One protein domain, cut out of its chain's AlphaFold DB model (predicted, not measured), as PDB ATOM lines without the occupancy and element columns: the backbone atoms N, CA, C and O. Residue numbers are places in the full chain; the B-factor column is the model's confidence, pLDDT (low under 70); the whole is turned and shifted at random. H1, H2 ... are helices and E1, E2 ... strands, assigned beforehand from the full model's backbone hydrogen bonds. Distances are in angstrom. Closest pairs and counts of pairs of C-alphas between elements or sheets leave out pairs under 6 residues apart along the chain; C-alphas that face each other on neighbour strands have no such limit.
ATOM      1  N   GLU A  11      20.089 -37.007  -7.569       73.31
ATOM      2  CA  GLU A  11      18.784 -36.415  -7.923       73.31
ATOM      3  C   GLU A  11      17.765 -36.443  -6.776       73.31
ATOM      4  O   GLU A  11      17.049 -35.472  -6.554       73.31
ATOM      5  N   ALA A  12      17.709 -37.545  -6.020       77.69
ATOM      6  CA  ALA A  12      16.796 -37.658  -4.882       77.69
ATOM      7  C   ALA A  12      17.194 -36.704  -3.745       77.69
ATOM      8  O   ALA A  12      16.330 -36.118  -3.099       77.69
ATOM      9  N   ALA A  13      18.501 -36.530  -3.521       81.62
ATOM     10  CA  ALA A  13      19.017 -35.577  -2.545       81.62
ATOM     11  C   ALA A  13      18.729 -34.126  -2.962       81.62
ATOM     12  O   ALA A  13      18.284 -33.340  -2.131       81.62
ATOM     13  N   LEU A  14      18.904 -33.797  -4.247       83.81
ATOM     14  CA  LEU A  14      18.608 -32.472  -4.803       83.81
ATOM     15  C   LEU A  14      17.122 -32.103  -4.705       83.81
ATOM     16  O   LEU A  14      16.787 -30.939  -4.495       83.81
ATOM     17  N   LEU A  15      16.221 -33.074  -4.860       84.81
ATOM     18  CA  LEU A  15      14.785 -32.837  -4.706       84.81
ATOM     19  C   LEU A  15      14.431 -32.600  -3.233       84.81
ATOM     20  O   LEU A  15      13.747 -31.634  -2.908       84.81
ATOM     21  N   LEU A  16      14.952 -33.430  -2.326       85.25
ATOM     22  CA  LEU A  16      14.717 -33.265  -0.889       85.25
ATOM     23  C   LEU A  16      15.338 -31.982  -0.318       85.25
ATOM     24  O   LEU A  16      14.809 -31.454   0.651       85.25
ATOM     25  N   SER A  17      16.405 -31.443  -0.916       86.75
ATOM     26  CA  SER A  17      16.986 -30.162  -0.482       86.75
ATOM     27  C   SER A  17      16.151 -28.932  -0.853       86.75
ATOM     28  O   SER A  17      16.433 -27.847  -0.358       86.75
ATOM     29  N   GLN A  18      15.147 -29.071  -1.726       85.69
ATOM     30  CA  GLN A  18      14.279 -27.962  -2.150       85.69
ATOM     31  C   GLN A  18      13.086 -27.721  -1.208       85.69
ATOM     32  O   GLN A  18      12.329 -26.777  -1.417       85.69
ATOM     33  N   ILE A  19      12.896 -28.565  -0.191       86.94
ATOM     34  CA  ILE A  19      11.792 -28.485   0.773       86.94
ATOM     35  C   ILE A  19      12.336 -28.327   2.197       86.94
ATOM     36  O   ILE A  19      13.402 -28.850   2.525       86.94
ATOM     37  N   GLY A  20      11.604 -27.615   3.061       86.88
ATOM     38  CA  GLY A  20      11.946 -27.523   4.478       86.88
ATOM     39  C   GLY A  20      11.865 -28.886   5.173       86.88
ATOM     40  O   GLY A  20      10.994 -29.704   4.865       86.88
ATOM     41  N   ALA A  21      12.752 -29.132   6.141       86.69
ATOM     42  CA  ALA A  21      12.806 -30.409   6.858       86.69
ATOM     43  C   ALA A  21      11.470 -30.757   7.547       86.69
ATOM     44  O   ALA A  21      10.997 -31.889   7.432       86.69
ATOM     45  N   ASP A  22      10.829 -29.774   8.184       85.25
ATOM     46  CA  ASP A  22       9.558 -29.961   8.898       85.25
ATOM     47  C   ASP A  22       8.404 -30.312   7.948       85.25
ATOM     48  O   ASP A  22       7.595 -31.203   8.214       85.25
ATOM     49  N   GLU A  23       8.350 -29.648   6.794       83.81
ATOM     50  CA  GLU A  23       7.318 -29.850   5.776       83.81
ATOM     51  C   GLU A  23       7.464 -31.231   5.125       83.81
ATOM     52  O   GLU A  23       6.485 -31.969   4.971       83.81
ATOM     53  N   ALA A  24       8.702 -31.618   4.805       86.88
ATOM     54  CA  ALA A  24       9.021 -32.942   4.285       86.88
ATOM     55  C   ALA A  24       8.662 -34.046   5.289       86.88
ATOM     56  O   ALA A  24       8.073 -35.063   4.902       86.88
ATOM     57  N   ALA A  25       8.961 -33.840   6.576       87.00
ATOM     58  CA  ALA A  25       8.615 -34.770   7.645       87.00
ATOM     59  C   ALA A  25       7.093 -34.913   7.802       87.00
ATOM     60  O   ALA A  25       6.586 -36.036   7.850       87.00
ATOM     61  N   TYR A  26       6.352 -33.800   7.802       84.44
ATOM     62  CA  TYR A  26       4.891 -33.803   7.900       84.44
ATOM     63  C   TYR A  26       4.234 -34.547   6.729       84.44
ATOM     64  O   TYR A  26       3.407 -35.443   6.933       84.44
ATOM     65  N   LEU A  27       4.618 -34.223   5.488       83.31
ATOM     66  CA  LEU A  27       4.061 -34.858   4.290       83.31
ATOM     67  C   LEU A  27       4.371 -36.358   4.253       83.31
ATOM     68  O   LEU A  27       3.482 -37.160   3.951       83.31
ATOM     69  N   THR A  28       5.602 -36.733   4.604       88.25
ATOM     70  CA  THR A  28       6.029 -38.134   4.668       88.25
ATOM     71  C   THR A  28       5.246 -38.892   5.733       88.25
ATOM     72  O   THR A  28       4.630 -39.910   5.417       88.25
ATOM     73  N   GLY A  29       5.190 -38.378   6.966       84.94
ATOM     74  CA  GLY A  29       4.489 -39.016   8.079       84.94
ATOM     75  C   GLY A  29       3.002 -39.224   7.802       84.94
ATOM     76  O   GLY A  29       2.482 -40.320   8.013       84.94
ATOM     77  N   ARG A  30       2.331 -38.218   7.226       80.19
ATOM     78  CA  ARG A  30       0.910 -38.307   6.857       80.19
ATOM     79  C   ARG A  30       0.644 -39.411   5.832       80.19
ATOM     80  O   ARG A  30      -0.283 -40.205   5.992       80.19
ATOM     81  N   VAL A  31       1.444 -39.472   4.764       82.00
ATOM     82  CA  VAL A  31       1.268 -40.484   3.709       82.00
ATOM     83  C   VAL A  31       1.625 -41.878   4.225       82.00
ATOM     84  O   VAL A  31       0.907 -42.834   3.932       82.00
ATOM     85  N   VAL A  32       2.698 -42.004   5.009       85.31
ATOM     86  CA  VAL A  32       3.135 -43.276   5.597       85.31
ATOM     87  C   VAL A  32       2.085 -43.831   6.554       85.31
ATOM     88  O   VAL A  32       1.737 -45.004   6.434       85.31
ATOM     89  N   LEU A  33       1.518 -43.004   7.436       80.19
ATOM     90  CA  LEU A  33       0.488 -43.437   8.378       80.19
ATOM     91  C   LEU A  33      -0.737 -44.002   7.643       80.19
ATOM     92  O   LEU A  33      -1.136 -45.136   7.909       80.19
ATOM     93  N   SER A  34      -1.259 -43.279   6.645       75.19
ATOM     94  CA  SER A  34      -2.376 -43.746   5.807       75.19
ATOM     95  C   SER A  34      -2.028 -44.984   4.973       75.19
ATOM     96  O   SER A  34      -2.871 -45.849   4.757       75.19
ATOM     97  N   ALA A  35      -0.797 -45.104   4.481       76.81
ATOM     98  CA  ALA A  35      -0.386 -46.283   3.727       76.81
ATOM     99  C   ALA A  35      -0.222 -47.525   4.615       76.81
ATOM    100  O   ALA A  35      -0.444 -48.647   4.148       76.81
ATOM    101  N   SER A  36       0.155 -47.318   5.878       76.44
ATOM    102  CA  SER A  36       0.383 -48.374   6.859       76.44
ATOM    103  C   SER A  36      -0.919 -49.016   7.351       76.44
ATOM    104  O   SER A  36      -0.961 -50.232   7.549       76.44
ATOM    105  N   THR A  37      -2.007 -48.241   7.458       69.31
ATOM    106  CA  THR A  37      -3.348 -48.767   7.773       69.31
ATOM    107  C   THR A  37      -3.905 -49.612   6.633       69.31
ATOM    108  O   THR A  37      -4.485 -50.669   6.864       69.31
ATOM    109  N   GLU A  38      -3.675 -49.188   5.390       67.69
ATOM    110  CA  GLU A  38      -4.141 -49.876   4.181       67.69
ATOM    111  C   GLU A  38      -3.219 -51.024   3.714       67.69
ATOM    112  O   GLU A  38      -3.498 -51.649   2.692       67.69
ATOM    113  N   ARG A  39      -2.109 -51.299   4.422       69.06
ATOM    114  CA  ARG A  39      -1.078 -52.292   4.042       69.06
ATOM    115  C   ARG A  39      -0.608 -52.153   2.583       69.06
ATOM    116  O   ARG A  39      -0.456 -53.136   1.852       69.06
ATOM    117  N   LYS A  40      -0.377 -50.916   2.132       74.81
ATOM    118  CA  LYS A  40       0.113 -50.642   0.771       74.81
ATOM    119  C   LYS A  40       1.565 -51.098   0.588       74.81
ATOM    120  O   LYS A  40       2.380 -51.068   1.509       74.81
ATOM    121  N   LYS A  41       1.915 -51.471  -0.651       85.88
ATOM    122  CA  LYS A  41       3.303 -51.769  -1.050       85.88
ATOM    123  C   LYS A  41       4.184 -50.523  -0.920       85.88
ATOM    124  O   LYS A  41       3.755 -49.432  -1.292       85.88
ATOM    125  N   LEU A  42       5.445 -50.707  -0.526       86.56
ATOM    126  CA  LEU A  42       6.438 -49.638  -0.360       86.56
ATOM    127  C   LEU A  42       6.580 -48.779  -1.618       86.56
ATOM    128  O   LEU A  42       6.693 -47.567  -1.514       86.56
ATOM    129  N   THR A  43       6.538 -49.382  -2.809       87.06
ATOM    130  CA  THR A  43       6.646 -48.640  -4.073       87.06
ATOM    131  C   THR A  43       5.484 -47.675  -4.281       87.06
ATOM    132  O   THR A  43       5.702 -46.542  -4.697       87.06
ATOM    133  N   ALA A  44       4.257 -48.087  -3.952       84.69
ATOM    134  CA  ALA A  44       3.082 -47.226  -4.042       84.69
ATOM    135  C   ALA A  44       3.136 -46.099  -3.001       84.69
ATOM    136  O   ALA A  44       2.849 -44.949  -3.332       84.69
ATOM    137  N   THR A  45       3.562 -46.410  -1.773       87.38
ATOM    138  CA  THR A  45       3.757 -45.416  -0.708       87.38
ATOM    139  C   THR A  45       4.842 -44.408  -1.075       87.38
ATOM    140  O   THR A  45       4.623 -43.210  -0.948       87.38
ATOM    141  N   ALA A  46       5.978 -44.864  -1.606       90.19
ATOM    142  CA  ALA A  46       7.077 -44.007  -2.037       90.19
ATOM    143  C   ALA A  46       6.651 -43.047  -3.153       90.19
ATOM    144  O   ALA A  46       6.950 -41.859  -3.086       90.19
ATOM    145  N   ILE A  47       5.900 -43.529  -4.151       88.44
ATOM    146  CA  ILE A  47       5.360 -42.661  -5.206       88.44
ATOM    147  C   ILE A  47       4.425 -41.604  -4.607       88.44
ATOM    148  O   ILE A  47       4.533 -40.435  -4.959       88.44
ATOM    149  N   ALA A  48       3.544 -41.989  -3.680       84.69
ATOM    150  CA  ALA A  48       2.628 -41.049  -3.035       84.69
ATOM    151  C   ALA A  48       3.356 -39.992  -2.179       84.69
ATOM    152  O   ALA A  48       2.957 -38.830  -2.194       84.69
ATOM    153  N   VAL A  49       4.423 -40.375  -1.469       89.25
ATOM    154  CA  VAL A  49       5.274 -39.445  -0.703       89.25
ATOM    155  C   VAL A  49       5.977 -38.472  -1.646       89.25
ATOM    156  O   VAL A  49       5.908 -37.264  -1.441       89.25
ATOM    157  N   ALA A  50       6.607 -38.982  -2.705       89.25
ATOM    158  CA  ALA A  50       7.306 -38.146  -3.673       89.25
ATOM    159  C   ALA A  50       6.362 -37.160  -4.368       89.25
ATOM    160  O   ALA A  50       6.707 -35.993  -4.511       89.25
ATOM    161  N   ASP A  51       5.155 -37.594  -4.736       85.44
ATOM    162  CA  ASP A  51       4.150 -36.718  -5.346       85.44
ATOM    163  C   ASP A  51       3.714 -35.599  -4.410       85.44
ATOM    164  O   ASP A  51       3.550 -34.468  -4.856       85.44
ATOM    165  N   ALA A  52       3.545 -35.903  -3.121       84.19
ATOM    166  CA  ALA A  52       3.202 -34.897  -2.125       84.19
ATOM    167  C   ALA A  52       4.328 -33.864  -1.948       84.19
ATOM    168  O   ALA A  52       4.042 -32.674  -1.849       84.19
ATOM    169  N   ILE A  53       5.589 -34.308  -1.939       86.94
ATOM    170  CA  ILE A  53       6.762 -33.430  -1.821       86.94
ATOM    171  C   ILE A  53       6.923 -32.558  -3.073       86.94
ATOM    172  O   ILE A  53       7.092 -31.348  -2.949       86.94
ATOM    173  N   ILE A  54       6.834 -33.142  -4.271       85.69
ATOM    174  CA  ILE A  54       6.962 -32.409  -5.542       85.69
ATOM    175  C   ILE A  54       5.868 -31.349  -5.661       85.69
ATOM    176  O   ILE A  54       6.169 -30.197  -5.953       85.69
ATOM    177  N   GLU A  55       4.612 -31.712  -5.383       82.50
ATOM    178  CA  GLU A  55       3.491 -30.766  -5.436       82.50
ATOM    179  C   GLU A  55       3.697 -29.604  -4.449       82.50
ATOM    180  O   GLU A  55       3.413 -28.455  -4.781       82.50
ATOM    181  N   HIS A  56       4.254 -29.869  -3.261       83.56
ATOM    182  CA  HIS A  56       4.590 -28.822  -2.290       83.56
ATOM    183  C   HIS A  56       5.712 -27.897  -2.781       83.56
ATOM    184  O   HIS A  56       5.567 -26.680  -2.700       83.56
ATOM    185  N   ILE A  57       6.790 -28.441  -3.354       84.19
ATOM    186  CA  ILE A  57       7.890 -27.645  -3.932       84.19
ATOM    187  C   ILE A  57       7.376 -26.745  -5.064       84.19
ATOM    188  O   ILE A  57       7.670 -25.552  -5.094       84.19
ATOM    189  N   GLN A  58       6.552 -27.286  -5.966       83.00
ATOM    190  CA  GLN A  58       5.943 -26.516  -7.055       83.00
ATOM    191  C   GLN A  58       5.069 -25.372  -6.521       83.00
ATOM    192  O   GLN A  58       5.119 -24.253  -7.031       83.00
ATOM    193  N   MET A  59       4.327 -25.617  -5.437       79.75
ATOM    194  CA  MET A  59       3.542 -24.587  -4.756       79.75
ATOM    195  C   MET A  59       4.412 -23.510  -4.089       79.75
ATOM    196  O   MET A  59       4.054 -22.333  -4.144       79.75
ATOM    197  N   LEU A  60       5.553 -23.872  -3.491       83.31
ATOM    198  CA  LEU A  60       6.514 -22.908  -2.937       83.31
ATOM    199  C   LEU A  60       7.134 -22.036  -4.034       83.31
ATOM    200  O   LEU A  60       7.192 -20.813  -3.888       83.31
ATOM    201  N   ASN A  61       7.518 -22.641  -5.158       82.69
ATOM    202  CA  ASN A  61       8.049 -21.919  -6.312       82.69
ATOM    203  C   ASN A  61       7.003 -20.965  -6.904       82.69
ATOM    204  O   ASN A  61       7.319 -19.811  -7.194       82.69
ATOM    205  N   LEU A  62       5.739 -21.396  -7.002       78.75
ATOM    206  CA  LEU A  62       4.635 -20.532  -7.431       78.75
ATOM    207  C   LEU A  62       4.404 -19.370  -6.457       78.75
ATOM    208  O   LEU A  62       4.137 -18.248  -6.879       78.75
ATOM    209  N   ARG A  63       4.518 -19.611  -5.147       81.19
ATOM    210  CA  ARG A  63       4.413 -18.556  -4.132       81.19
ATOM    211  C   ARG A  63       5.513 -17.508  -4.288       81.19
ATOM    212  O   ARG A  63       5.228 -16.324  -4.109       81.19
ATOM    213  N   ALA A  64       6.736 -17.939  -4.597       83.25
ATOM    214  CA  ALA A  64       7.883 -17.060  -4.793       83.25
ATOM    215  C   ALA A  64       7.777 -16.239  -6.088       83.25
ATOM    216  O   ALA A  64       8.087 -15.051  -6.074       83.25
ATOM    217  N   SER A  65       7.302 -16.840  -7.186       82.56
ATOM    218  CA  SER A  65       7.157 -16.147  -8.471       82.56
ATOM    219  C   SER A  65       5.912 -15.254  -8.533       82.56
ATOM    220  O   SER A  65       5.992 -14.102  -8.959       82.56
ATOM    221  N   ARG A  66       4.750 -15.767  -8.108       82.25
ATOM    222  CA  ARG A  66       3.433 -15.115  -8.222       82.25
ATOM    223  C   ARG A  66       2.533 -15.447  -7.030       82.25
ATOM    224  O   ARG A  66       1.654 -16.310  -7.076       82.25
ATOM    225  N   ASN A  67       2.715 -14.696  -5.943       81.38
ATOM    226  CA  ASN A  67       1.932 -14.844  -4.710       81.38
ATOM    227  C   ASN A  67       0.415 -14.599  -4.906       81.38
ATOM    228  O   ASN A  67      -0.407 -15.147  -4.172       81.38
ATOM    229  N   ASP A  68       0.023 -13.786  -5.890       78.50
ATOM    230  CA  ASP A  68      -1.371 -13.557  -6.295       78.50
ATOM    231  C   ASP A  68      -2.020 -14.841  -6.831       78.50
ATOM    232  O   ASP A  68      -3.085 -15.256  -6.360       78.50
ATOM    233  N   VAL A  69      -1.331 -15.514  -7.755       79.44
ATOM    234  CA  VAL A  69      -1.778 -16.769  -8.369       79.44
ATOM    235  C   VAL A  69      -1.743 -17.898  -7.349       79.44
ATOM    236  O   VAL A  69      -2.710 -18.650  -7.246       79.44
ATOM    237  N   PHE A  70      -0.709 -17.962  -6.507       76.00
ATOM    238  CA  PHE A  70      -0.631 -18.898  -5.384       76.00
ATOM    239  C   PHE A  70      -1.836 -18.785  -4.438       76.00
ATOM    240  O   PHE A  70      -2.473 -19.792  -4.126       76.00
ATOM    241  N   LYS A  71      -2.219 -17.567  -4.023       79.00
ATOM    242  CA  LYS A  71      -3.431 -17.349  -3.208       79.00
ATOM    243  C   LYS A  71      -4.699 -17.779  -3.946       79.00
ATOM    244  O   LYS A  71      -5.615 -18.312  -3.319       79.00
ATOM    245  N   GLY A  72      -4.757 -17.576  -5.262       75.44
ATOM    246  CA  GLY A  72      -5.830 -18.074  -6.122       75.44
ATOM    247  C   GLY A  72      -5.912 -19.602  -6.144       75.44
ATOM    248  O   GLY A  72      -6.996 -20.156  -5.962       75.44
ATOM    249  N   VAL A  73      -4.771 -20.287  -6.287       74.12
ATOM    250  CA  VAL A  73      -4.667 -21.753  -6.247       74.12
ATOM    251  C   VAL A  73      -5.043 -22.289  -4.871       74.12
ATOM    252  O   VAL A  73      -5.839 -23.220  -4.804       74.12
ATOM    253  N   LEU A  74      -4.573 -21.676  -3.781       74.44
ATOM    254  CA  LEU A  74      -4.950 -22.055  -2.415       74.44
ATOM    255  C   LEU A  74      -6.449 -21.898  -2.167       74.44
ATOM    256  O   LEU A  74      -7.088 -22.824  -1.676       74.44
ATOM    257  N   ARG A  75      -7.040 -20.756  -2.543       70.31
ATOM    258  CA  ARG A  75      -8.493 -20.552  -2.438       70.31
ATOM    259  C   ARG A  75      -9.242 -21.593  -3.253       70.31
ATOM    260  O   ARG A  75     -10.213 -22.159  -2.768       70.31
ATOM    261  N   ALA A  76      -8.768 -21.886  -4.460       67.12
ATOM    262  CA  ALA A  76      -9.366 -22.896  -5.312       67.12
ATOM    263  C   ALA A  76      -9.155 -24.323  -4.768       67.12
ATOM    264  O   ALA A  76     -10.012 -25.167  -4.988       67.12
ATOM    265  N   GLN A  77      -8.070 -24.616  -4.051       64.56
ATOM    266  CA  GLN A  77      -7.860 -25.890  -3.352       64.56
ATOM    267  C   GLN A  77      -8.714 -26.005  -2.081       64.56
ATOM    268  O   GLN A  77      -9.123 -27.113  -1.749       64.56
ATOM    269  N   ALA A  78      -8.996 -24.887  -1.404       54.25
ATOM    270  CA  ALA A  78      -9.804 -24.828  -0.188       54.25
ATOM    271  C   ALA A  78     -11.315 -24.915  -0.467       54.25
ATOM    272  O   ALA A  78     -12.034 -25.596   0.256       54.25
ATOM    273  N   THR A  79     -11.807 -24.236  -1.508       46.19
ATOM    274  CA  THR A  79     -13.237 -24.243  -1.888       46.19
ATOM    275  C   THR A  79     -13.547 -25.263  -2.971       46.19
ATOM    276  O   THR A  79     -14.642 -25.821  -3.058       46.19
ATOM    277  N   GLY A  80     -12.573 -25.481  -3.844       44.31
ATOM    278  CA  GLY A  80     -12.601 -26.518  -4.835       44.31
ATOM    279  C   GLY A  80     -11.980 -27.767  -4.262       44.31
ATOM    280  O   GLY A  80     -11.953 -28.041  -3.068       44.31
ATOM    281  N   VAL A  81     -11.594 -28.626  -5.177       46.00
ATOM    282  CA  VAL A  81     -11.489 -30.017  -4.834       46.00
ATOM    283  C   VAL A  81     -10.352 -30.538  -5.625       46.00
ATOM    284  O   VAL A  81     -10.342 -30.395  -6.853       46.00
ATOM    285  N   ARG A  82      -9.391 -31.111  -4.900       49.66
ATOM    286  CA  ARG A  82      -8.328 -31.928  -5.462       49.66
ATOM    287  C   ARG A  82      -9.055 -32.810  -6.463       49.66
ATOM    288  O   ARG A  82      -9.785 -33.612  -5.982       49.66
ATOM    289  N   SER A  83      -8.977 -32.658  -7.781       46.69
ATOM    290  CA  SER A  83      -9.723 -33.409  -8.820       46.69
ATOM    291  C   SER A  83      -8.743 -33.743  -9.931       46.69
ATOM    292  O   SER A  83      -7.757 -33.033 -10.036       46.69
ATOM    293  N   ARG A  84      -8.931 -34.747 -10.804       53.06
ATOM    294  CA  ARG A  84      -7.927 -34.958 -11.875       53.06
ATOM    295  C   ARG A  84      -7.870 -33.737 -12.801       53.06
ATOM    296  O   ARG A  84      -6.799 -33.369 -13.250       53.06
ATOM    297  N   LYS A  85      -9.016 -33.078 -13.011       55.31
ATOM    298  CA  LYS A  85      -9.123 -31.815 -13.755       55.31
ATOM    299  C   LYS A  85      -8.528 -30.630 -12.998       55.31
ATOM    300  O   LYS A  85      -8.026 -29.718 -13.620       55.31
ATOM    301  N   MET A  86      -8.602 -30.638 -11.671       63.41
ATOM    302  CA  MET A  86      -8.029 -29.597 -10.824       63.41
ATOM    303  C   MET A  86      -6.522 -29.775 -10.732       63.41
ATOM    304  O   MET A  86      -5.812 -28.807 -10.881       63.41
ATOM    305  N   LYS A  87      -6.039 -31.012 -10.587       65.38
ATOM    306  CA  LYS A  87      -4.629 -31.361 -10.699       65.38
ATOM    307  C   LYS A  87      -4.108 -30.976 -12.078       65.38
ATOM    308  O   LYS A  87      -3.092 -30.328 -12.134       65.38
ATOM    309  N   ALA A  88      -4.845 -31.252 -13.157       67.94
ATOM    310  CA  ALA A  88      -4.485 -30.785 -14.500       67.94
ATOM    311  C   ALA A  88      -4.555 -29.255 -14.660       67.94
ATOM    312  O   ALA A  88      -3.765 -28.705 -15.403       67.94
ATOM    313  N   LYS A  89      -5.472 -28.564 -13.970       71.75
ATOM    314  CA  LYS A  89      -5.551 -27.093 -13.970       71.75
ATOM    315  C   LYS A  89      -4.417 -26.461 -13.160       71.75
ATOM    316  O   LYS A  89      -3.888 -25.433 -13.540       71.75
ATOM    317  N   ILE A  90      -4.069 -27.054 -12.027       73.88
ATOM    318  CA  ILE A  90      -2.930 -26.650 -11.207       73.88
ATOM    319  C   ILE A  90      -1.644 -26.937 -11.980       73.88
ATOM    320  O   ILE A  90      -0.806 -26.059 -12.067       73.88
ATOM    321  N   GLN A  91      -1.555 -28.096 -12.636       73.94
ATOM    322  CA  GLN A  91      -0.474 -28.439 -13.553       73.94
ATOM    323  C   GLN A  91      -0.372 -27.426 -14.692       73.94
ATOM    324  O   GLN A  91       0.703 -26.908 -14.923       73.94
ATOM    325  N   SER A  92      -1.481 -27.059 -15.345       75.25
ATOM    326  CA  SER A  92      -1.445 -26.054 -16.413       75.25
ATOM    327  C   SER A  92      -1.044 -24.676 -15.889       75.25
ATOM    328  O   SER A  92      -0.355 -23.945 -16.581       75.25
ATOM    329  N   VAL A  93      -1.448 -24.318 -14.663       78.19
ATOM    330  CA  VAL A  93      -0.972 -23.096 -13.991       78.19
ATOM    331  C   VAL A  93       0.529 -23.197 -13.713       78.19
ATOM    332  O   VAL A  93       1.246 -22.220 -13.910       78.19
ATOM    333  N   PHE A  94       1.018 -24.366 -13.299       77.31
ATOM    334  CA  PHE A  94       2.440 -24.609 -13.085       77.31
ATOM    335  C   PHE A  94       3.240 -24.530 -14.391       77.31
ATOM    336  O   PHE A  94       4.290 -23.893 -14.410       77.31
ATOM    337  N   GLU A  95       2.733 -25.110 -15.478       78.94
ATOM    338  CA  GLU A  95       3.313 -25.056 -16.826       78.94
ATOM    339  C   GLU A  95       3.343 -23.614 -17.355       78.94
ATOM    340  O   GLU A  95       4.393 -23.132 -17.769       78.94
ATOM    341  N   GLU A  96       2.221 -22.890 -17.271       79.06
ATOM    342  CA  GLU A  96       2.090 -21.490 -17.707       79.06
ATOM    343  C   GLU A  96       3.075 -20.565 -16.983       79.06
ATOM    344  O   GLU A  96       3.597 -19.618 -17.565       79.06
ATOM    345  N   HIS A  97       3.346 -20.854 -15.710       77.56
ATOM    346  CA  HIS A  97       4.226 -20.048 -14.868       77.56
ATOM    347  C   HIS A  97       5.657 -20.603 -14.804       77.56
ATOM    348  O   HIS A  97       6.468 -20.092 -14.032       77.56
ATOM    349  N   GLY A  98       5.974 -21.640 -15.591       75.94
ATOM    350  CA  GLY A  98       7.306 -22.245 -15.665       75.94
ATOM    351  C   GLY A  98       7.794 -22.881 -14.359       75.94
ATOM    352  O   GLY A  98       8.997 -23.039 -14.171       75.94
ATOM    353  N   VAL A  99       6.881 -23.216 -13.440       77.31
ATOM    354  CA  VAL A  99       7.196 -23.866 -12.154       77.31
ATOM    355  C   VAL A  99       6.950 -25.374 -12.182       77.31
ATOM    356  O   VAL A  99       7.280 -26.060 -11.213       77.31
ATOM    357  N   ASP A 100       6.380 -25.899 -13.270       75.19
ATOM    358  CA  ASP A 100       6.226 -27.337 -13.440       75.19
ATOM    359  C   ASP A 100       7.580 -28.029 -13.642       75.19
ATOM    360  O   ASP A 100       8.448 -27.568 -14.381       75.19
ATOM    361  N   GLN A 101       7.747 -29.155 -12.959       74.25
ATOM    362  CA  GLN A 101       8.964 -29.956 -12.976       74.25
ATOM    363  C   GLN A 101       8.567 -31.426 -13.025       74.25
ATOM    364  O   GLN A 101       8.143 -32.010 -12.023       74.25
ATOM    365  N   GLU A 102       8.710 -32.035 -14.198       75.38
ATOM    366  CA  GLU A 102       8.493 -33.465 -14.354       75.38
ATOM    367  C   GLU A 102       9.731 -34.256 -13.931       75.38
ATOM    368  O   GLU A 102      10.850 -34.020 -14.388       75.38
ATOM    369  N   TYR A 103       9.509 -35.254 -13.079       82.62
ATOM    370  CA  TYR A 103      10.551 -36.167 -12.631       82.62
ATOM    371  C   TYR A 103      10.277 -37.585 -13.142       82.62
ATOM    372  O   TYR A 103       9.142 -38.075 -13.025       82.62
ATOM    373  N   PRO A 104      11.304 -38.304 -13.634       86.38
ATOM    374  CA  PRO A 104      11.168 -39.702 -14.014       86.38
ATOM    375  C   PRO A 104      10.603 -40.553 -12.872       86.38
ATOM    376  O   PRO A 104      10.899 -40.335 -11.692       86.38
ATOM    377  N   LEU A 105       9.837 -41.595 -13.216       81.81
ATOM    378  CA  LEU A 105       9.247 -42.511 -12.230       81.81
ATOM    379  C   LEU A 105      10.309 -43.108 -11.289       81.81
ATOM    380  O   LEU A 105      10.067 -43.257 -10.092       81.81
ATOM    381  N   ALA A 106      11.499 -43.410 -11.815       85.69
ATOM    382  CA  ALA A 106      12.617 -43.913 -11.024       85.69
ATOM    383  C   ALA A 106      13.077 -42.905  -9.954       85.69
ATOM    384  O   ALA A 106      13.310 -43.299  -8.812       85.69
ATOM    385  N   THR A 107      13.164 -41.620 -10.299       86.75
ATOM    386  CA  THR A 107      13.574 -40.537  -9.392       86.75
ATOM    387  C   THR A 107      12.518 -40.294  -8.316       86.75
ATOM    388  O   THR A 107      12.857 -40.188  -7.137       86.75
ATOM    389  N   ARG A 108      11.228 -40.339  -8.680       87.69
ATOM    390  CA  ARG A 108      10.107 -40.279  -7.723       87.69
ATOM    391  C   ARG A 108      10.157 -41.423  -6.716       87.69
ATOM    392  O   ARG A 108      10.130 -41.183  -5.513       87.69
ATOM    393  N   ILE A 109      10.317 -42.663  -7.184       89.12
ATOM    394  CA  ILE A 109      10.425 -43.826  -6.292       89.12
ATOM    395  C   ILE A 109      11.622 -43.674  -5.347       89.12
ATOM    396  O   ILE A 109      11.468 -43.887  -4.149       89.12
ATOM    397  N   ARG A 110      12.800 -43.287  -5.851       88.88
ATOM    398  CA  ARG A 110      14.006 -43.118  -5.020       88.88
ATOM    399  C   ARG A 110      13.837 -42.033  -3.963       88.88
ATOM    400  O   ARG A 110      14.177 -42.271  -2.811       88.88
ATOM    401  N   THR A 111      13.293 -40.881  -4.346       89.50
ATOM    402  CA  THR A 111      13.033 -39.765  -3.426       89.50
ATOM    403  C   THR A 111      12.068 -40.190  -2.329       89.50
ATOM    404  O   THR A 111      12.362 -40.022  -1.150       89.50
ATOM    405  N   GLY A 112      10.954 -40.825  -2.705       90.56
ATOM    406  CA  GLY A 112       9.974 -41.321  -1.748       90.56
ATOM    407  C   GLY A 112      10.542 -42.381  -0.810       90.56
ATOM    408  O   GLY A 112      10.321 -42.306   0.393       90.56
ATOM    409  N   VAL A 113      11.314 -43.342  -1.329       90.81
ATOM    410  CA  VAL A 113      11.989 -44.348  -0.494       90.81
ATOM    411  C   VAL A 113      12.957 -43.672   0.472       90.81
ATOM    412  O   VAL A 113      12.915 -43.985   1.656       90.81
ATOM    413  N   LYS A 114      13.767 -42.708   0.013       91.25
ATOM    414  CA  LYS A 114      14.736 -42.038   0.883       91.25
ATOM    415  C   LYS A 114      14.066 -41.188   1.964       91.25
ATOM    416  O   LYS A 114      14.519 -41.203   3.103       91.25
ATOM    417  N   ALA A 115      12.975 -40.498   1.633       90.44
ATOM    418  CA  ALA A 115      12.171 -39.765   2.608       90.44
ATOM    419  C   ALA A 115      11.591 -40.704   3.679       90.44
ATOM    420  O   ALA A 115      11.686 -40.415   4.868       90.44
ATOM    421  N   ILE A 116      11.055 -41.860   3.267       90.56
ATOM    422  CA  ILE A 116      10.534 -42.875   4.193       90.56
ATOM    423  C   ILE A 116      11.659 -43.441   5.067       90.56
ATOM    424  O   ILE A 116      11.463 -43.563   6.268       90.56
ATOM    425  N   GLU A 117      12.825 -43.761   4.500       89.62
ATOM    426  CA  GLU A 117      13.993 -44.240   5.254       89.62
ATOM    427  C   GLU A 117      14.418 -43.232   6.327       89.62
ATOM    428  O   GLU A 117      14.479 -43.591   7.497       89.62
ATOM    429  N   LEU A 118      14.615 -41.962   5.952       89.69
ATOM    430  CA  LEU A 118      14.983 -40.897   6.893       89.69
ATOM    431  C   LEU A 118      13.920 -40.702   7.980       89.69
ATOM    432  O   LEU A 118      14.249 -40.499   9.148       89.69
ATOM    433  N   PHE A 119      12.639 -40.785   7.615       89.12
ATOM    434  CA  PHE A 119      11.537 -40.680   8.566       89.12
ATOM    435  C   PHE A 119      11.508 -41.865   9.542       89.12
ATOM    436  O   PHE A 119      11.315 -41.671  10.740       89.12
ATOM    437  N   CYS A 120      11.747 -43.087   9.063       88.75
ATOM    438  CA  CYS A 120      11.823 -44.279   9.909       88.75
ATOM    439  C   CYS A 120      13.037 -44.227  10.852       88.75
ATOM    440  O   CYS A 120      12.888 -44.485  12.043       88.75
ATOM    441  N   GLU A 121      14.214 -43.854  10.338       87.38
ATOM    442  CA  GLU A 121      15.469 -43.762  11.100       87.38
ATOM    443  C   GLU A 121      15.415 -42.688  12.194       87.38
ATOM    444  O   GLU A 121      15.879 -42.923  13.306       87.38
ATOM    445  N   SER A 122      14.833 -41.521  11.898       87.38
ATOM    446  CA  SER A 122      14.758 -40.401  12.848       87.38
ATOM    447  C   SER A 122      13.688 -40.582  13.923       87.38
ATOM    448  O   SER A 122      13.895 -40.177  15.064       87.38
ATOM    449  N   THR A 123      12.541 -41.173  13.577       85.06
ATOM    450  CA  THR A 123      11.389 -41.237  14.489       85.06
ATOM    451  C   THR A 123      11.248 -42.577  15.209       85.06
ATOM    452  O   THR A 123      10.644 -42.634  16.277       85.06
ATOM    453  N   GLY A 124      11.731 -43.679  14.624       83.56
ATOM    454  CA  GLY A 124      11.473 -45.035  15.127       83.56
ATOM    455  C   GLY A 124       9.994 -45.456  15.087       83.56
ATOM    456  O   GLY A 124       9.627 -46.505  15.623       83.56
ATOM    457  N   LEU A 125       9.126 -44.654  14.462       83.81
ATOM    458  CA  LEU A 125       7.680 -44.868  14.403       83.81
ATOM    459  C   LEU A 125       7.293 -45.954  13.387       83.81
ATOM    460  O   LEU A 125       6.332 -46.695  13.577       83.81
ATOM    461  N   PHE A 126       8.052 -46.094  12.307       86.50
ATOM    462  CA  PHE A 126       7.760 -47.059  11.251       86.50
ATOM    463  C   PHE A 126       9.005 -47.853  10.887       86.50
ATOM    464  O   PHE A 126      10.128 -47.387  11.065       86.50
ATOM    465  N   VAL A 127       8.796 -49.062  10.369       86.94
ATOM    466  CA  VAL A 127       9.859 -49.935   9.861       86.94
ATOM    467  C   VAL A 127       9.465 -50.458   8.483       86.94
ATOM    468  O   VAL A 127       8.290 -50.709   8.199       86.94
ATOM    469  N   ILE A 128      10.459 -50.603   7.609       86.31
ATOM    470  CA  ILE A 128      10.301 -51.226   6.296       86.31
ATOM    471  C   ILE A 128      10.551 -52.728   6.452       86.31
ATOM    472  O   ILE A 128      11.675 -53.144   6.721       86.31
ATOM    473  N   GLU A 129       9.521 -53.545   6.239       80.56
ATOM    474  CA  GLU A 129       9.620 -55.008   6.281       80.56
ATOM    475  C   GLU A 129       9.496 -55.621   4.880       80.56
ATOM    476  O   GLU A 129       8.835 -55.075   3.989       80.56
ATOM    477  N   SER A 130      10.144 -56.773   4.687       78.75
ATOM    478  CA  SER A 130      10.047 -57.592   3.476       78.75
ATOM    479  C   SER A 130       9.149 -58.796   3.742       78.75
ATOM    480  O   SER A 130       9.455 -59.614   4.603       78.75
ATOM    481  N   ASP A 131       8.073 -58.939   2.973       67.38
ATOM    482  CA  ASP A 131       7.045 -59.976   3.154       67.38
ATOM    483  C   ASP A 131       7.436 -61.331   2.515       67.38
ATOM    484  O   ASP A 131       6.612 -62.045   1.944       67.38
ATOM    485  N   GLY A 132       8.735 -61.653   2.470       60.44
ATOM    486  CA  GLY A 132       9.297 -62.884   1.883       60.44
ATOM    487  C   GLY A 132       9.163 -63.041   0.354       60.44
ATOM    488  O   GLY A 132       9.996 -63.689  -0.272       60.44
ATOM    489  N   ARG A 133       8.172 -62.410  -0.288       59.91
ATOM    490  CA  ARG A 133       7.859 -62.503  -1.731       59.91
ATOM    491  C   ARG A 133       8.358 -61.301  -2.547       59.91
ATOM    492  O   ARG A 133       7.648 -60.812  -3.424       59.91
ATOM    493  N   ASN A 134       9.538 -60.759  -2.226       61.41
ATOM    494  CA  ASN A 134      10.093 -59.520  -2.817       61.41
ATOM    495  C   ASN A 134       9.202 -58.262  -2.685       61.41
ATOM    496  O   ASN A 134       9.484 -57.226  -3.293       61.41
ATOM    497  N   SER A 135       8.136 -58.311  -1.883       70.88
ATOM    498  CA  SER A 135       7.269 -57.167  -1.616       70.88
ATOM    499  C   SER A 135       7.686 -56.519  -0.303       70.88
ATOM    500  O   SER A 135       7.601 -57.141   0.751       70.88
ATOM    501  N   ARG A 136       8.135 -55.263  -0.367       82.25
ATOM    502  CA  ARG A 136       8.404 -54.447   0.822       82.25
ATOM    503  C   ARG A 136       7.162 -53.646   1.193       82.25
ATOM    504  O   ARG A 136       6.468 -53.163   0.295       82.25
ATOM    505  N   SER A 137       6.893 -53.469   2.480       81.62
ATOM    506  CA  SER A 137       5.805 -52.619   2.983       81.62
ATOM    507  C   SER A 137       6.260 -51.818   4.202       81.62
ATOM    508  O   SER A 137       7.240 -52.178   4.851       81.62
ATOM    509  N   VAL A 138       5.585 -50.697   4.463       83.50
ATOM    510  CA  VAL A 138       5.859 -49.866   5.641       83.50
ATOM    511  C   VAL A 138       4.892 -50.265   6.742       83.50
ATOM    512  O   VAL A 138       3.678 -50.266   6.528       83.50
ATOM    513  N   ARG A 139       5.433 -50.598   7.909       81.31
ATOM    514  CA  ARG A 139       4.679 -51.125   9.041       81.31
ATOM    515  C   ARG A 139       4.838 -50.212  10.260       81.31
ATOM    516  O   ARG A 139       5.948 -49.735  10.497       81.31
ATOM    517  N   PRO A 140       3.766 -49.951  11.029       81.75
ATOM    518  CA  PRO A 140       3.875 -49.172  12.257       81.75
ATOM    519  C   PRO A 140       4.573 -49.986  13.355       81.75
ATOM    520  O   PRO A 140       4.337 -51.191  13.495       81.75
ATOM    521  N   THR A 141       5.418 -49.323  14.142       82.56
ATOM    522  CA  THR A 141       6.016 -49.880  15.360       82.56
ATOM    523  C   THR A 141       5.106 -49.641  16.563       82.56
ATOM    524  O   THR A 141       4.131 -48.891  16.502       82.56
TER     525      THR A 141
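Overview. This is residues 11 to 141 of the 337 residues of the protein "DNA-directed RNA polymerase" of Brevundimonas diminuta (UniProt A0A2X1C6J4). A small hairpin sheet of E1 and E2 caps one end of an elongated helical body, in which the long helix H3 and its partner H2 fold back on each other and H6 crosses both. H3 runs on toward the far end, where H4 and H5 stand side by side but loosely, while short H1 packs on H6. The printed part has 131 residues with six named helices followed by two antiparallel strands, E1 and E2; the class is mostly helix. It is compact by its radius of gyration of the C-alphas, 15.7 A, yet elongated in outline, spanning 49 by 28 by 25 A.

Arrangement. E1, residues 126 to 130, and E2, residues 136 to 140, form an antiparallel hairpin with directions at 148 degrees; N 127 and O 139 are 2.9 A apart and N 129 and O 137 3.0 A, both within hydrogen-bond range. The closest C-alphas of E2 and H2, residues 21 to 37, are those of Arg 139 and Ser 36, 5.5 A. Those of E2 and H3, residues 42 to 65, are Ser 137 and Leu 42, 4.5 A. Those of E1 and H6, residues 105 to 123, are Phe 126 and Cys 120, 5.1 A. H3 and H6 are hubs, touching three helices each. They touch each other about perpendicular, at 84 degrees, closest at C-alphas 46 and 112, 4.0 A. H2 and H3 touch as a helical hairpin, closest at C-alphas 28 and 49, 5.6 A, with a shallow tilt of 33 degrees, only just short of steep. H2 touches H6 about perpendicular, at 85 degrees, closest at C-alphas 28 and 116, 6.6 A. H1, residues 11 to 16, touches H6 at a steep tilt of 49 degrees, closest at C-alphas 12 and 111, 4.6 A. H4, residues 67 to 79, touches residues 59 to 63 of H3 alone, closest at C-alphas 70 and 63, 5.2 A. H5, residues 84 to 96, is close to H4 but not clearly touching, opposite ways at 1 degrees, closest at C-alphas 90 and 73, 7.2 A. H5 and H6 are apart. The helix packing is mostly crossed. In all six helices every O i to N i+4 pair is within hydrogen-bond range.

Along the chain. H1, residues 11 to 16, begins at C-alpha 11 (18.784, -36.415, -7.923). H2, residues 21 to 37, is 24.5 A long, and H3, residues 42 to 65, is 34.5 A, ending at C-alpha 65 (7.157, -16.147, -8.471). H4, residues 67 to 79, is 18.1 A; H5, residues 84 to 96, is 17.8 A; H6, residues 105 to 123, is 26.8 A. E1, residues 126 to 130, precedes E2, residues 136 to 140, which ends at C-alpha 140 (3.875, -49.172, 12.257).

Size, cuts and confidence. The two C-alphas farthest apart, those of Asp 68 and Gly 132, are 51.1 A apart. The printed part has no cut and no long link; H5 to H6 is short and the other links are tight. The mean pLDDT of the printed part is 79.1, and residues 37 to 39, 76 to 88 and 131 to 134 are under 70.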